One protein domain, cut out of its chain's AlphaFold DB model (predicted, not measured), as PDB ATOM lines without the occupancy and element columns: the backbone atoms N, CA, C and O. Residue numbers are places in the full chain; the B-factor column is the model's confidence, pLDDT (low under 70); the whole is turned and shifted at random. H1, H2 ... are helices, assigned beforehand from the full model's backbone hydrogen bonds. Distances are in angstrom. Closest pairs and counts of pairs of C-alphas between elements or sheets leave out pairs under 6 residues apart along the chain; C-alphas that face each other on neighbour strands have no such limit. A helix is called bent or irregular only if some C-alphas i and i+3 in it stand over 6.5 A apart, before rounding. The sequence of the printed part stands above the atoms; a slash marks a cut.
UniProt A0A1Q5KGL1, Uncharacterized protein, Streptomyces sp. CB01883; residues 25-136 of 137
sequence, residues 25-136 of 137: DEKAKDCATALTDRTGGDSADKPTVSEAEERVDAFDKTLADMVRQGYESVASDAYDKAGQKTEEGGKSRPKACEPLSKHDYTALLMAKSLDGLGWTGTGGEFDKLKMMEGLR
ATOM      1  N   ASP A  25       9.401   3.354 -25.666       92.75
ATOM      2  CA  ASP A  25      10.807   3.621 -25.350       92.75
ATOM      3  C   ASP A  25      11.494   2.435 -24.681       92.75
ATOM      4  O   ASP A  25      12.626   2.104 -25.014       92.75
ATOM      5  N   GLU A  26      10.809   1.732 -23.778       94.06
ATOM      6  CA  GLU A  26      11.380   0.543 -23.145       94.06
ATOM      7  C   GLU A  26      11.575  -0.600 -24.156       94.06
ATOM      8  O   GLU A  26      12.564  -1.327 -24.083       94.06
ATOM      9  N   LYS A  27      10.699  -0.727 -25.165       95.56
ATOM     10  CA  LYS A  27      10.909  -1.667 -26.284       95.56
ATOM     11  C   LYS A  27      12.077  -1.236 -27.177       95.56
ATOM     12  O   LYS A  27      12.832  -2.089 -27.638       95.56
ATOM     13  N   ALA A  28      12.237   0.066 -27.412       96.62
ATOM     14  CA  ALA A  28      13.364   0.613 -28.165       96.62
ATOM     15  C   ALA A  28      14.700   0.332 -27.459       96.62
ATOM     16  O   ALA A  28      15.618  -0.200 -28.079       96.62
ATOM     17  N   LYS A  29      14.768   0.556 -26.143       95.81
ATOM     18  CA  LYS A  29      15.945   0.251 -25.312       95.81
ATOM     19  C   LYS A  29      16.274  -1.241 -25.263       95.81
ATOM     20  O   LYS A  29      17.449  -1.613 -25.329       95.81
ATOM     21  N   ASP A  30      15.261  -2.105 -25.174       96.06
ATOM     22  CA  ASP A  30      15.445  -3.559 -25.266       96.06
ATOM     23  C   ASP A  30      16.042  -3.950 -26.631       96.06
ATOM     24  O   ASP A  30      16.970  -4.760 -26.705       96.06
ATOM     25  N   CYS A  31      15.541  -3.351 -27.717       96.81
ATOM     26  CA  CYS A  31      16.089  -3.546 -29.056       96.81
ATOM     27  C   CYS A  31      17.538  -3.046 -29.164       96.81
ATOM     28  O   CYS A  31      18.397  -3.799 -29.621       96.81
ATOM     29  N   ALA A  32      17.839  -1.832 -28.695       95.94
ATOM     30  CA  ALA A  32      19.190  -1.266 -28.685       95.94
ATOM     31  C   ALA A  32      20.185  -2.149 -27.915       95.94
ATOM     32  O   ALA A  32      21.297  -2.411 -28.379       95.94
ATOM     33  N   THR A  33      19.750  -2.697 -26.778       96.00
ATOM     34  CA  THR A  33      20.542  -3.661 -26.002       96.00
ATOM     35  C   THR A  33      20.851  -4.904 -26.842       96.00
ATOM     36  O   THR A  33      22.004  -5.303 -26.947       96.00
ATOM     37  N   ALA A  34      19.851  -5.481 -27.517       95.25
ATOM     38  CA  ALA A  34      20.043  -6.658 -28.370       95.25
ATOM     39  C   ALA A  34      20.895  -6.394 -29.630       95.25
ATOM     40  O   ALA A  34      21.414  -7.338 -30.233       95.25
ATOM     41  N   LEU A  35      21.004  -5.133 -30.054       95.94
ATOM     42  CA  LEU A  35      21.838  -4.707 -31.175       95.94
ATOM     43  C   LEU A  35      23.303  -4.492 -30.780       95.94
ATOM     44  O   LEU A  35      24.170  -4.644 -31.634       95.94
ATOM     45  N   THR A  36      23.585  -4.213 -29.504       93.06
ATOM     46  CA  THR A  36      24.941  -3.925 -29.002       93.06
ATOM     47  C   THR A  36      25.928  -5.040 -29.349       93.06
ATOM     48  O   THR A  36      26.957  -4.769 -29.957       93.06
ATOM     49  N   ASP A  37      25.587  -6.302 -29.074       88.25
ATOM     50  CA  ASP A  37      26.467  -7.449 -29.361       88.25
ATOM     51  C   ASP A  37      26.741  -7.646 -30.862       88.25
ATOM     52  O   ASP A  37      27.676  -8.340 -31.254       88.25
ATOM     53  N   ARG A  38      25.897  -7.066 -31.718       92.88
ATOM     54  CA  ARG A  38      25.935  -7.250 -33.173       92.88
ATOM     55  C   ARG A  38      26.677  -6.130 -33.868       92.88
ATOM     56  O   ARG A  38      27.300  -6.360 -34.899       92.88
ATOM     57  N   THR A  39      26.595  -4.927 -33.317       94.19
ATOM     58  CA  THR A  39      27.307  -3.764 -33.835       94.19
ATOM     59  C   THR A  39      28.622  -3.530 -33.094       94.19
ATOM     60  O   THR A  39      29.497  -2.859 -33.624       94.19
ATOM     61  N   GLY A  40      28.836  -4.119 -31.917       89.69
ATOM     62  CA  GLY A  40      30.037  -3.894 -31.107       89.69
ATOM     63  C   GLY A  40      30.078  -2.509 -30.453       89.69
ATOM     64  O   GLY A  40      31.164  -2.003 -30.194       89.69
ATOM     65  N   GLY A  41      28.913  -1.888 -30.253       85.00
ATOM     66  CA  GLY A  41      28.776  -0.599 -29.568       85.00
ATOM     67  C   GLY A  41      28.866  -0.703 -28.042       85.00
ATOM     68  O   GLY A  41      29.011  -1.793 -27.485       85.00
ATOM     69  N   ASP A  42      28.728   0.425 -27.349       91.69
ATOM     70  CA  ASP A  42      28.663   0.465 -25.889       91.69
ATOM     71  C   ASP A  42      27.328  -0.124 -25.396       91.69
ATOM     72  O   ASP A  42      26.242   0.255 -25.839       91.69
ATOM     73  N   SER A  43      27.405  -1.057 -24.447       90.44
ATOM     74  CA  SER A  43      26.245  -1.654 -23.772       90.44
ATOM     75  C   SER A  43      25.461  -0.677 -22.890       90.44
ATOM     76  O   SER A  43      24.294  -0.935 -22.569       90.44
ATOM     77  N   ALA A  44      26.089   0.429 -22.484       92.12
ATOM     78  CA  ALA A  44      25.440   1.517 -21.766       92.12
ATOM     79  C   ALA A  44      24.607   2.413 -22.698       92.12
ATOM     80  O   ALA A  44      23.612   2.983 -22.245       92.12
ATOM     81  N   ASP A  45      24.950   2.491 -23.989       93.38
ATOM     82  CA  ASP A  45      24.213   3.271 -24.986       93.38
ATOM     83  C   ASP A  45      22.928   2.542 -25.405       93.38
ATOM     84  O   ASP A  45      22.933   1.609 -26.220       93.38
ATOM     85  N   LYS A  46      21.810   2.979 -24.818       95.44
ATOM     86  CA  LYS A  46      20.457   2.451 -25.042       95.44
ATOM     87  C   LYS A  46      19.527   3.576 -25.503       95.44
ATOM     88  O   LYS A  46      18.656   3.979 -24.726       95.44
ATOM     89  N   PRO A  47      19.712   4.098 -26.725       96.06
ATOM     90  CA  PRO A  47      18.915   5.208 -27.213       96.06
ATOM     91  C   PRO A  47      17.446   4.805 -27.370       96.06
ATOM     92  O   PRO A  47      17.101   3.662 -27.695       96.06
ATOM     93  N   THR A  48      16.569   5.774 -27.154       96.81
ATOM     94  CA  THR A  48      15.205   5.777 -27.682       96.81
ATOM     95  C   THR A  48      15.226   5.883 -29.210       96.81
ATOM     96  O   THR A  48      16.264   6.127 -29.827       96.81
ATOM     97  N   VAL A  49      14.066   5.710 -29.851       97.44
ATOM     98  CA  VAL A  49      13.959   5.891 -31.309       97.44
ATOM     99  C   VAL A  49      14.302   7.324 -31.711       97.44
ATOM    100  O   VAL A  49      15.070   7.509 -32.645       97.44
ATOM    101  N   SER A  50      13.807   8.326 -30.980       97.00
ATOM    102  CA  SER A  50      14.072   9.734 -31.297       97.00
ATOM    103  C   SER A  50      15.554  10.095 -31.166       97.00
ATOM    104  O   SER A  50      16.097  10.733 -32.058       97.00
ATOM    105  N   GLU A  51      16.243   9.623 -30.123       97.19
ATOM    106  CA  GLU A  51      17.696   9.835 -29.981       97.19
ATOM    107  C   GLU A  51      18.487   9.143 -31.105       97.19
ATOM    108  O   GLU A  51      19.482   9.672 -31.600       97.19
ATOM    109  N   ALA A  52      18.039   7.962 -31.543       97.75
ATOM    110  CA  ALA A  52      18.644   7.268 -32.674       97.75
ATOM    111  C   ALA A  52      18.430   8.021 -33.997       97.75
ATOM    112  O   ALA A  52      19.367   8.142 -34.783       97.75
ATOM    113  N   GLU A  53      17.233   8.555 -34.234       98.00
ATOM    114  CA  GLU A  53      16.933   9.391 -35.400       98.00
ATOM    115  C   GLU A  53      17.778  10.668 -35.411       98.00
ATOM    116  O   GLU A  53      18.358  10.993 -36.443       98.00
ATOM    117  N   GLU A  54      17.925  11.349 -34.271       98.12
ATOM    118  CA  GLU A  54      18.790  12.528 -34.147       98.12
ATOM    119  C   GLU A  54      20.253  12.206 -34.485       98.12
ATOM    120  O   GLU A  54      20.919  12.973 -35.184       98.12
ATOM    121  N   ARG A  55      20.753  11.045 -34.045       97.88
ATOM    122  CA  ARG A  55      22.109  10.576 -34.367       97.88
ATOM    123  C   ARG A  55      22.284  10.330 -35.867       97.88
ATOM    124  O   ARG A  55      23.304  10.725 -36.433       97.88
ATOM    125  N   VAL A  56      21.309   9.684 -36.506       98.25
ATOM    126  CA  VAL A  56      21.338   9.395 -37.949       98.25
ATOM    127  C   VAL A  56      21.212  10.680 -38.769       98.25
ATOM    128  O   VAL A  56      21.980  10.881 -39.704       98.25
ATOM    129  N   ASP A  57      20.332  11.601 -38.380       98.31
ATOM    130  CA  ASP A  57      20.181  12.903 -39.035       98.31
ATOM    131  C   ASP A  57      21.457  13.757 -38.919       98.31
ATOM    132  O   ASP A  57      21.876  14.398 -39.886       98.31
ATOM    133  N   ALA A  58      22.139  13.726 -37.769       98.56
ATOM    134  CA  ALA A  58      23.433  14.389 -37.598       98.56
ATOM    135  C   ALA A  58      24.526  13.801 -38.511       98.56
ATOM    136  O   ALA A  58      25.334  14.553 -39.075       98.56
ATOM    137  N   PHE A  59      24.537  12.477 -38.691       98.50
ATOM    138  CA  PHE A  59      25.423  11.802 -39.640       98.50
ATOM    139  C   PHE A  59      25.115  12.225 -41.084       98.50
ATOM    140  O   PHE A  59      26.005  12.727 -41.772       98.50
ATOM    141  N   ASP A  60      23.855  12.146 -41.514       98.44
ATOM    142  CA  ASP A  60      23.433  12.497 -42.875       98.44
ATOM    143  C   ASP A  60      23.729  13.966 -43.218       98.44
ATOM    144  O   ASP A  60      24.255  14.276 -44.292       98.44
ATOM    145  N   LYS A  61      23.462  14.891 -42.286       98.62
ATOM    146  CA  LYS A  61      23.822  16.310 -42.436       98.62
ATOM    147  C   LYS A  61      25.326  16.497 -42.599       98.62
ATOM    148  O   LYS A  61      25.754  17.283 -43.444       98.62
ATOM    149  N   THR A  62      26.123  15.754 -41.833       98.44
ATOM    150  CA  THR A  62      27.585  15.801 -41.928       98.44
ATOM    151  C   THR A  62      28.075  15.319 -43.290       98.44
ATOM    152  O   THR A  62      28.913  15.989 -43.898       98.44
ATOM    153  N   LEU A  63      27.529  14.213 -43.804       98.44
ATOM    154  CA  LEU A  63      27.852  13.717 -45.144       98.44
ATOM    155  C   LEU A  63      27.486  14.743 -46.221       98.44
ATOM    156  O   LEU A  63      28.310  15.067 -47.077       98.44
ATOM    157  N   ALA A  64      26.284  15.318 -46.144       98.56
ATOM    158  CA  ALA A  64      25.838  16.340 -47.085       98.56
ATOM    159  C   ALA A  64      26.755  17.576 -47.074       98.56
ATOM    160  O   ALA A  64      27.096  18.111 -48.130       98.56
ATOM    161  N   ASP A  65      27.198  18.020 -45.897       98.50
ATOM    162  CA  ASP A  65      28.126  19.144 -45.768       98.50
ATOM    163  C   ASP A  65      29.528  18.819 -46.285       98.50
ATOM    164  O   ASP A  65      30.186  19.696 -46.848       98.50
ATOM    165  N   MET A  66      29.994  17.579 -46.128       97.81
ATOM    166  CA  MET A  66      31.261  17.122 -46.703       97.81
ATOM    167  C   MET A  66      31.214  17.136 -48.230       97.81
ATOM    168  O   MET A  66      32.118  17.694 -48.852       97.81
ATOM    169  N   VAL A  67      30.133  16.629 -48.830       98.38
ATOM    170  CA  VAL A  67      29.918  16.691 -50.285       98.38
ATOM    171  C   VAL A  67      29.916  18.144 -50.769       98.38
ATOM    172  O   VAL A  67      30.639  18.479 -51.706       98.38
ATOM    173  N   ARG A  68      29.189  19.047 -50.093       98.06
ATOM    174  CA  ARG A  68      29.168  20.487 -50.437       98.06
ATOM    175  C   ARG A  68      30.547  21.148 -50.377       98.06
ATOM    176  O   ARG A  68      30.794  22.099 -51.112       98.06
ATOM    177  N   GLN A  69      31.428  20.666 -49.505       97.75
ATOM    178  CA  GLN A  69      32.794  21.169 -49.341       97.75
ATOM    179  C   GLN A  69      33.807  20.508 -50.292       97.75
ATOM    180  O   GLN A  69      34.990  20.834 -50.234       97.75
ATOM    181  N   GLY A  70      33.363  19.604 -51.171       97.81
ATOM    182  CA  GLY A  70      34.226  18.904 -52.124       97.81
ATOM    183  C   GLY A  70      34.900  17.647 -51.566       97.81
ATOM    184  O   GLY A  70      35.797  17.111 -52.209       97.81
ATOM    185  N   TYR A  71      34.470  17.146 -50.405       97.38
ATOM    186  CA  TYR A  71      34.952  15.896 -49.802       97.38
ATOM    187  C   TYR A  71      34.055  14.700 -50.157       97.38
ATOM    188  O   TYR A  71      33.768  13.863 -49.303       97.38
ATOM    189  N   GLU A  72      33.587  14.625 -51.406       97.56
ATOM    190  CA  GLU A  72      32.640  13.595 -51.861       97.56
ATOM    191  C   GLU A  72      33.164  12.174 -51.636       97.56
ATOM    192  O   GLU A  72      32.438  11.341 -51.103       97.56
ATOM    193  N   SER A  73      34.437  11.912 -51.949       97.50
ATOM    194  CA  SER A  73      35.031  10.587 -51.745       97.50
ATOM    195  C   SER A  73      35.012  10.174 -50.273       97.50
ATOM    196  O   SER A  73      34.593   9.072 -49.950       97.50
ATOM    197  N   VAL A  74      35.370  11.089 -49.367       96.81
ATOM    198  CA  VAL A  74      35.397  10.810 -47.922       96.81
ATOM    199  C   VAL A  74      33.979  10.611 -47.375       96.81
ATOM    200  O   VAL A  74      33.765   9.780 -46.499       96.81
ATOM    201  N   ALA A  75      32.999  11.362 -47.888       98.12
ATOM    202  CA  ALA A  75      31.597  11.172 -47.525       98.12
ATOM    203  C   ALA A  75      31.060   9.815 -48.016       98.12
ATOM    204  O   ALA A  75      30.324   9.156 -47.284       98.12
ATOM    205  N   SER A  76      31.457   9.380 -49.217       97.81
ATOM    206  CA  SER A  76      31.135   8.046 -49.734       97.81
ATOM    207  C   SER A  76      31.754   6.954 -48.863       97.81
ATOM    208  O   SER A  76      31.040   6.055 -48.435       97.81
ATOM    209  N   ASP A  77      33.038   7.074 -48.513       97.94
ATOM    210  CA  ASP A  77      33.728   6.096 -47.661       97.94
ATOM    211  C   ASP A  77      33.059   5.976 -46.277       97.94
ATOM    212  O   ASP A  77      32.879   4.877 -45.748       97.94
ATOM    213  N   ALA A  78      32.638   7.106 -45.695       98.25
ATOM    214  CA  ALA A  78      31.865   7.137 -44.454       98.25
ATOM    215  C   ALA A  78      30.517   6.420 -44.588       98.25
ATOM    216  O   ALA A  78      30.160   5.604 -43.733       98.25
ATOM    217  N   TYR A  79      29.772   6.724 -45.653       98.19
ATOM    218  CA  TYR A  79      28.483   6.103 -45.931       98.19
ATOM    219  C   TYR A  79      28.618   4.588 -46.102       98.19
ATOM    220  O   TYR A  79      27.896   3.833 -45.454       98.19
ATOM    221  N   ASP A  80      29.589   4.143 -46.898       98.06
ATOM    222  CA  ASP A  80      29.828   2.731 -47.181       98.06
ATOM    223  C   ASP A  80      30.246   1.969 -45.918       98.06
ATOM    224  O   ASP A  80      29.707   0.899 -45.632       98.06
ATOM    225  N   LYS A  81      31.143   2.536 -45.097       98.12
ATOM    226  CA  LYS A  81      31.583   1.906 -43.840       98.12
ATOM    227  C   LYS A  81      30.438   1.797 -42.825       98.12
ATOM    228  O   LYS A  81      30.280   0.752 -42.188       98.12
ATOM    229  N   ALA A  82      29.597   2.826 -42.706       97.81
ATOM    230  CA  ALA A  82      28.396   2.769 -41.872       97.81
ATOM    231  C   ALA A  82      27.351   1.779 -42.412       97.81
ATOM    232  O   ALA A  82      26.754   1.025 -41.636       97.81
ATOM    233  N   GLY A  83      27.168   1.739 -43.733       97.19
ATOM    234  CA  GLY A  83      26.290   0.803 -44.429       97.19
ATOM    235  C   GLY A  83      26.706  -0.645 -44.196       97.19
ATOM    236  O   GLY A  83      25.898  -1.439 -43.718       97.19
ATOM    237  N   GLN A  84      27.984  -0.971 -44.406       96.75
ATOM    238  CA  GLN A  84      28.529  -2.304 -44.151       96.75
ATOM    239  C   GLN A  84      28.296  -2.734 -42.698       96.75
ATOM    240  O   GLN A  84      27.805  -3.835 -42.441       96.75
ATOM    241  N   LYS A  85      28.595  -1.857 -41.733       96.44
ATOM    242  CA  LYS A  85      28.386  -2.151 -40.311       96.44
ATOM    243  C   LYS A  85      26.909  -2.411 -39.985       96.44
ATOM    244  O   LYS A  85      26.584  -3.341 -39.244       96.44
ATOM    245  N   THR A  86      26.022  -1.615 -40.572       96.75
ATOM    246  CA  THR A  86      24.565  -1.739 -40.431       96.75
ATOM    247  C   THR A  86      24.065  -3.050 -41.022       96.75
ATOM    248  O   THR A  86      23.294  -3.762 -40.379       96.75
ATOM    249  N   GLU A  87      24.532  -3.423 -42.211       96.00
ATOM    250  CA  GLU A  87      24.199  -4.700 -42.838       96.00
ATOM    251  C   GLU A  87      24.678  -5.882 -41.994       96.00
ATOM    252  O   GLU A  87      23.911  -6.817 -41.759       96.00
ATOM    253  N   GLU A  88      25.910  -5.829 -41.481       93.81
ATOM    254  CA  GLU A  88      26.475  -6.850 -40.598       93.81
ATOM    255  C   GLU A  88      25.648  -7.033 -39.321       93.81
ATOM    256  O   GLU A  88      25.269  -8.165 -38.997       93.81
ATOM    257  N   GLY A  89      25.293  -5.936 -38.644       91.69
ATOM    258  CA  GLY A  89      24.440  -5.964 -37.453       91.69
ATOM    259  C   GLY A  89      22.983  -6.359 -37.743       91.69
ATOM    260  O   GLY A  89      22.284  -6.889 -36.869       91.69
ATOM    261  N   GLY A  90      22.530  -6.134 -38.981       91.88
ATOM    262  CA  GLY A  90      21.155  -6.301 -39.448       91.88
ATOM    263  C   GLY A  90      20.811  -7.652 -40.079       91.88
ATOM    264  O   GLY A  90      19.639  -7.878 -40.381       91.88
ATOM    265  N   LYS A  91      21.773  -8.576 -40.249       88.38
ATOM    266  CA  LYS A  91      21.583  -9.886 -40.929       88.38
ATOM    267  C   LYS A  91      20.398 -10.718 -40.422       88.38
ATOM    268  O   LYS A  91      19.898 -11.592 -41.124       88.38
ATOM    269  N   SER A  92      19.933 -10.464 -39.205       88.12
ATOM    270  CA  SER A  92      18.637 -10.937 -38.723       88.12
ATOM    271  C   SER A  92      18.053  -9.907 -37.768       88.12
ATOM    272  O   SER A  92      18.779  -9.347 -36.956       88.12
ATOM    273  N   ARG A  93      16.746  -9.657 -37.796       94.19
ATOM    274  CA  ARG A  93      16.134  -8.765 -36.804       94.19
ATOM    275  C   ARG A  93      16.052  -9.476 -35.441       94.19
ATOM    276  O   ARG A  93      15.491 -10.570 -35.387       94.19
ATOM    277  N   PRO A  94      16.576  -8.905 -34.335       94.88
ATOM    278  CA  PRO A  94      16.417  -9.497 -33.008       94.88
ATOM    279  C   PRO A  94      14.946  -9.545 -32.575       94.88
ATOM    280  O   PRO A  94      14.191  -8.612 -32.845       94.88
ATOM    281  N   LYS A  95      14.562 -10.566 -31.796       95.50
ATOM    282  CA  LYS A  95      13.201 -10.689 -31.240       95.50
ATOM    283  C   LYS A  95      12.787  -9.474 -30.402       95.50
ATOM    284  O   LYS A  95      11.657  -9.011 -30.496       95.50
ATOM    285  N   ALA A  96      13.721  -8.912 -29.630       95.19
ATOM    286  CA  ALA A  96      13.500  -7.691 -28.849       95.19
ATOM    287  C   ALA A  96      13.096  -6.487 -29.720       95.19
ATOM    288  O   ALA A  96      12.398  -5.593 -29.258       95.19
ATOM    289  N   CYS A  97      13.488  -6.493 -30.994       96.31
ATOM    290  CA  CYS A  97      13.165  -5.444 -31.944       96.31
ATOM    291  C   CYS A  97      11.843  -5.676 -32.678       96.31
ATOM    292  O   CYS A  97      11.369  -4.721 -33.276       96.31
ATOM    293  N   GLU A  98      11.246  -6.878 -32.673       95.81
ATOM    294  CA  GLU A  98       9.995  -7.199 -33.402       95.81
ATOM    295  C   GLU A  98       8.856  -6.183 -33.204       95.81
ATOM    296  O   GLU A  98       8.198  -5.865 -34.195       95.81
ATOM    297  N   PRO A  99       8.625  -5.630 -31.994       95.31
ATOM    298  CA  PRO A  99       7.524  -4.696 -31.764       95.31
ATOM    299  C   PRO A  99       7.672  -3.321 -32.430       95.31
ATOM    300  O   PRO A  99       6.717  -2.548 -32.405       95.31
ATOM    301  N   LEU A 100       8.858  -2.981 -32.945       96.44
ATOM    302  CA  LEU A 100       9.131  -1.673 -33.545       96.44
ATOM    303  C   LEU A 100       8.673  -1.618 -35.009       96.44
ATOM    304  O   LEU A 100       8.511  -2.646 -35.676       96.44
ATOM    305  N   SER A 101       8.509  -0.417 -35.555       96.94
ATOM    306  CA  SER A 101       8.358  -0.274 -37.004       96.94
ATOM    307  C   SER A 101       9.671  -0.641 -37.721       96.94
ATOM    308  O   SER A 101      10.738  -0.710 -37.106       96.94
ATOM    309  N   LYS A 102       9.614  -0.915 -39.034       96.56
ATOM    310  CA  LYS A 102      10.839  -1.145 -39.824       96.56
ATOM    311  C   LYS A 102      11.742   0.092 -39.797       96.56
ATOM    312  O   LYS A 102      12.948  -0.063 -39.673       96.56
ATOM    313  N   HIS A 103      11.144   1.276 -39.906       97.31
ATOM    314  CA  HIS A 103      11.851   2.550 -39.884       97.31
ATOM    315  C   HIS A 103      12.625   2.728 -38.575       97.31
ATOM    316  O   HIS A 103      13.840   2.884 -38.595       97.31
ATOM    317  N   ASP A 104      11.943   2.557 -37.447       98.25
ATOM    318  CA  ASP A 104      12.526   2.791 -36.125       98.25
ATOM    319  C   ASP A 104      13.584   1.738 -35.782       98.25
ATOM    320  O   ASP A 104      14.604   2.032 -35.161       98.25
ATOM    321  N   TYR A 105      13.377   0.499 -36.241       97.75
ATOM    322  CA  TYR A 105      14.406  -0.534 -36.187       97.75
ATOM    323  C   TYR A 105      15.651  -0.142 -36.992       97.75
ATOM    324  O   TYR A 105      16.761  -0.301 -36.490       97.75
ATOM    325  N   THR A 106      15.486   0.362 -38.219       97.81
ATOM    326  CA  THR A 106      16.609   0.814 -39.050       97.81
ATOM    327  C   THR A 106      17.335   1.995 -38.406       97.81
ATOM    328  O   THR A 106      18.562   1.978 -38.379       97.81
ATOM    329  N   ALA A 107      16.613   2.965 -37.836       98.19
ATOM    330  CA  ALA A 107      17.213   4.091 -37.122       98.19
ATOM    331  C   ALA A 107      18.064   3.610 -35.934       98.19
ATOM    332  O   ALA A 107      19.235   3.970 -35.834       98.19
ATOM    333  N   LEU A 108      17.532   2.717 -35.089       98.00
ATOM    334  CA  LEU A 108      18.283   2.128 -33.971       98.00
ATOM    335  C   LEU A 108      19.489   1.308 -34.434       98.00
ATOM    336  O   LEU A 108      20.560   1.393 -33.838       98.00
ATOM    337  N   LEU A 109      19.333   0.507 -35.490       98.12
ATOM    338  CA  LEU A 109      20.419  -0.298 -36.044       98.12
ATOM    339  C   LEU A 109      21.546   0.583 -36.583       98.12
ATOM    340  O   LEU A 109      22.707   0.327 -36.268       98.12
ATOM    341  N   MET A 110      21.218   1.626 -37.346       98.06
ATOM    342  CA  MET A 110      22.198   2.583 -37.853       98.06
ATOM    343  C   MET A 110      22.866   3.326 -36.690       98.06
ATOM    344  O   MET A 110      24.090   3.360 -36.605       98.06
ATOM    345  N   ALA A 111      22.088   3.817 -35.721       97.94
ATOM    346  CA  ALA A 111      22.610   4.510 -34.547       97.94
ATOM    347  C   ALA A 111      23.579   3.648 -33.720       97.94
ATOM    348  O   ALA A 111      24.632   4.133 -33.300       97.94
ATOM    349  N   LYS A 112      23.261   2.362 -33.517       97.62
ATOM    350  CA  LYS A 112      24.156   1.403 -32.852       97.62
ATOM    351  C   LYS A 112      25.336   0.982 -33.724       97.62
ATOM    352  O   LYS A 112      26.354   0.561 -33.180       97.62
ATOM    353  N   SER A 113      25.227   1.085 -35.044       98.06
ATOM    354  CA  SER A 113      26.332   0.814 -35.971       98.06
ATOM    355  C   SER A 113      27.350   1.947 -35.971       98.06
ATOM    356  O   SER A 113      28.539   1.667 -35.889       98.06
ATOM    357  N   LEU A 114      26.898   3.205 -35.955       98.25
ATOM    358  CA  LEU A 114      27.757   4.378 -35.756       98.25
ATOM    359  C   LEU A 114      28.505   4.286 -34.416       98.25
ATOM    360  O   LEU A 114      29.717   4.484 -34.362       98.25
ATOM    361  N   ASP A 115      27.802   3.893 -33.354       97.25
ATOM    362  CA  ASP A 115      28.394   3.641 -32.036       97.25
ATOM    363  C   ASP A 115      29.423   2.499 -32.067       97.25
ATOM    364  O   ASP A 115      30.547   2.638 -31.596       97.25
ATOM    365  N   GLY A 116      29.091   1.392 -32.731       96.44
ATOM    366  CA  GLY A 116      29.988   0.252 -32.929       96.44
ATOM    367  C   GLY A 116      31.164   0.487 -33.884       96.44
ATOM    368  O   GLY A 116      32.054  -0.360 -33.986       96.44
ATOM    369  N   LEU A 117      31.168   1.606 -34.607       97.06
ATOM    370  CA  LEU A 117      32.319   2.121 -35.355       97.06
ATOM    371  C   LEU A 117      33.167   3.081 -34.509       97.06
ATOM    372  O   LEU A 117      34.214   3.533 -34.966       97.06
ATOM    373  N   GLY A 118      32.728   3.392 -33.286       96.88
ATOM    374  CA  GLY A 118      33.355   4.376 -32.414       96.88
ATOM    375  C   GLY A 118      33.084   5.818 -32.836       96.88
ATOM    376  O   GLY A 118      33.800   6.706 -32.395       96.88
ATOM    377  N   TRP A 119      32.084   6.079 -33.684       98.00
ATOM    378  CA  TRP A 119      31.794   7.414 -34.233       98.00
ATOM    379  C   TRP A 119      30.847   8.238 -33.358       98.00
ATOM    380  O   TRP A 119      30.277   9.228 -33.811       98.00
ATOM    381  N   THR A 120      30.643   7.820 -32.114       96.81
ATOM    382  CA  THR A 120      29.779   8.480 -31.136       96.81
ATOM    383  C   THR A 120      30.589   9.067 -29.984       96.81
ATOM    384  O   THR A 120      31.637   8.546 -29.588       96.81
ATOM    385  N   GLY A 121      30.117  10.186 -29.441       92.69
ATOM    386  CA  GLY A 121      30.631  10.816 -28.230       92.69
ATOM    387  C   GLY A 121      30.183  10.105 -26.949       92.69
ATOM    388  O   GLY A 121      29.541   9.058 -26.976       92.69
ATOM    389  N   THR A 122      30.536  10.676 -25.796       83.94
ATOM    390  CA  THR A 122      30.272  10.083 -24.468       83.94
ATOM    391  C   THR A 122      28.774  10.004 -24.133       83.94
ATOM    392  O   THR A 122      28.385   9.202 -23.290       83.94
ATOM    393  N   GLY A 123      27.928  10.816 -24.776       80.50
ATOM    394  CA  GLY A 123      26.469  10.762 -24.653       80.50
ATOM    395  C   GLY A 123      25.783  10.001 -25.789       80.50
ATOM    396  O   GLY A 123      24.558  10.030 -25.886       80.50
ATOM    397  N   GLY A 124      26.548   9.335 -26.660       88.75
ATOM    398  CA  GLY A 124      26.013   8.684 -27.847       88.75
ATOM    399  C   GLY A 124      25.677   9.664 -28.978       88.75
ATOM    400  O   GLY A 124      25.128   9.261 -29.991       88.75
ATOM    401  N   GLU A 125      25.972  10.953 -28.871       94.88
ATOM    402  CA  GLU A 125      25.841  11.883 -29.992       94.88
ATOM    403  C   GLU A 125      26.794  11.504 -31.133       94.88
ATOM    404  O   GLU A 125      27.886  10.997 -30.889       94.88
ATOM    405  N   PHE A 126      26.409  11.744 -32.385       97.81
ATOM    406  CA  PHE A 126      27.320  11.535 -33.510       97.81
ATOM    407  C   PHE A 126      28.516  12.504 -33.428       97.81
ATOM    408  O   PHE A 126      28.336  13.712 -33.269       97.81
ATOM    409  N   ASP A 127      29.734  11.978 -33.577       98.00
ATOM    410  CA  ASP A 127      30.990  12.721 -33.507       98.00
ATOM    411  C   ASP A 127      31.752  12.622 -34.840       98.00
ATOM    412  O   ASP A 127      32.371  11.608 -35.184       98.00
ATOM    413  N   LYS A 128      31.742  13.730 -35.591       96.81
ATOM    414  CA  LYS A 128      32.452  13.847 -36.870       96.81
ATOM    415  C   LYS A 128      33.957  13.612 -36.729       96.81
ATOM    416  O   LYS A 128      34.559  13.068 -37.652       96.81
ATOM    417  N   LEU A 129      34.589  14.056 -35.640       96.88
ATOM    418  CA  LEU A 129      36.036  13.905 -35.476       96.88
ATOM    419  C   LEU A 129      36.392  12.430 -35.332       96.88
ATOM    420  O   LEU A 129      37.267  11.954 -36.052       96.88
ATOM    421  N   LYS A 130      35.636  11.690 -34.518       97.19
ATOM    422  CA  LYS A 130      35.820  10.241 -34.385       97.19
ATOM    423  C   LYS A 130      35.522   9.478 -35.670       97.19
ATOM    424  O   LYS A 130      36.238   8.537 -35.992       97.19
ATOM    425  N   MET A 131      34.515   9.897 -36.443       97.56
ATOM    426  CA  MET A 131      34.291   9.345 -37.785       97.56
ATOM    427  C   MET A 131      35.528   9.527 -38.670       97.56
ATOM    428  O   MET A 131      36.007   8.571 -39.271       97.56
ATOM    429  N   MET A 132      36.070  10.744 -38.730       96.69
ATOM    430  CA  MET A 132      37.250  11.046 -39.546       96.69
ATOM    431  C   MET A 132      38.500  10.295 -39.074       96.69
ATOM    432  O   MET A 132      39.316   9.909 -39.905       96.69
ATOM    433  N   GLU A 133      38.663  10.084 -37.769       95.44
ATOM    434  CA  GLU A 133      39.718   9.234 -37.207       95.44
ATOM    435  C   GLU A 133      39.526   7.778 -37.640       95.44
ATOM    436  O   GLU A 133      40.426   7.200 -38.243       95.44
ATOM    437  N   GLY A 134      38.325   7.229 -37.453       93.25
ATOM    438  CA  GLY A 134      38.009   5.847 -37.799       93.25
ATOM    439  C   GLY A 134      38.025   5.539 -39.297       93.25
ATOM    440  O   GLY A 134      38.045   4.371 -39.665       93.25
ATOM    441  N   LEU A 135      38.007   6.537 -40.184       93.88
ATOM    442  CA  LEU A 135      38.202   6.344 -41.630       93.88
ATOM    443  C   LEU A 135      39.673   6.224 -42.043       93.88
ATOM    444  O   LEU A 135      39.956   5.826 -43.168       93.88
ATOM    445  N   ARG A 136      40.607   6.604 -41.167       86.62
ATOM    446  CA  ARG A 136      42.050   6.558 -41.445       86.62
ATOM    447  C   ARG A 136      42.693   5.224 -41.057       86.62
ATOM    448  O   ARG A 136      43.819   4.983 -41.491       86.62
TER     449      ARG A 136
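Overview. This is residues 25 to 136 of the 137 residues of an uncharacterized protein of Streptomyces sp. CB01883 (UniProt A0A1Q5KGL1). Two long helices, H2 and H3, form a hairpin that opens like a narrow V; H4 sits in its open end, crossing both helices, and makes the core. H1 packs on H4 and on the last part of H3, while short H5 lies near H2 and H3 without a clear contact. The printed part has 112 residues with five named helices, H1 to H5 in chain order, and no named strand; the class is all helix. It is compact, with a radius of gyration of the C-alphas of 13.3 A, yet elongated, spanning 41 by 26 by 21 A.

Along the chain. Find C-alpha 25 at (10.807, 3.621, -25.350); there H1 begins, residues 25 to 39, 20.0 A long. H1 is irregular, but only just: C-alphas 34 and 37 are 6.55 A apart. Next comes H2, residues 49 to 68, the longest helix at 28.5 A. Look for C-alpha 72 at (32.640, 13.595, -51.861), where H3 begins; it runs to residue 90 over 26.1 A. H4, residues 102 to 116, covers 20.4 A. H5, residues 128 to 134, is 9.8 A long and ends at C-alpha 134, (38.009, 5.847, -37.799).

Arrangement. Begin with the two hubs, H3 and H4, which touch three helices each. They touch each other through residues 82 to 90 of H3, closest at the C-alphas of Thr 86 and Ser 113, 5.4 A, and are only just about perpendicular at 70.1 degrees. H2 and H3 are a hairpin at a shallow tilt of 27 degrees, opposite ways; their closest C-alphas, Leu 63 and Ala 75, are 5.1 A apart. H2 touches H4 with residues 49 to 56 alone, closest at the C-alphas of Ala 52 and Ala 111, 5.2 A; the tilt of 69 degrees is steep, only just short of about perpendicular. H1 touches H4 at a steep tilt of 48 degrees, the same way, with the C-alphas of Thr 39 and Gly 116 closest at 4.9 A. H1 touches H3 with residues 35 to 39 alone, closest at the C-alphas of Arg 38 and Gly 89, 4.7 A. H5 is close to H2 but not clearly touching, with the C-alphas of Thr 62 and Lys 128 closest at 7.3 A. H1 and H5 are apart. In H2, H3, H4 and H5 every O i to N i+4 pair is within hydrogen-bond range; in H1, 9 of 11 are.

Size, cuts and confidence. Look to the C-alphas of Gly 70 and Lys 95 for the two farthest apart, 41.9 A. The printed part has no cut. The links from H3 to H4 and from H4 to H5 are long, 11 residues each. The mean pLDDT of the printed part is 95.8, and no printed residue is under 70.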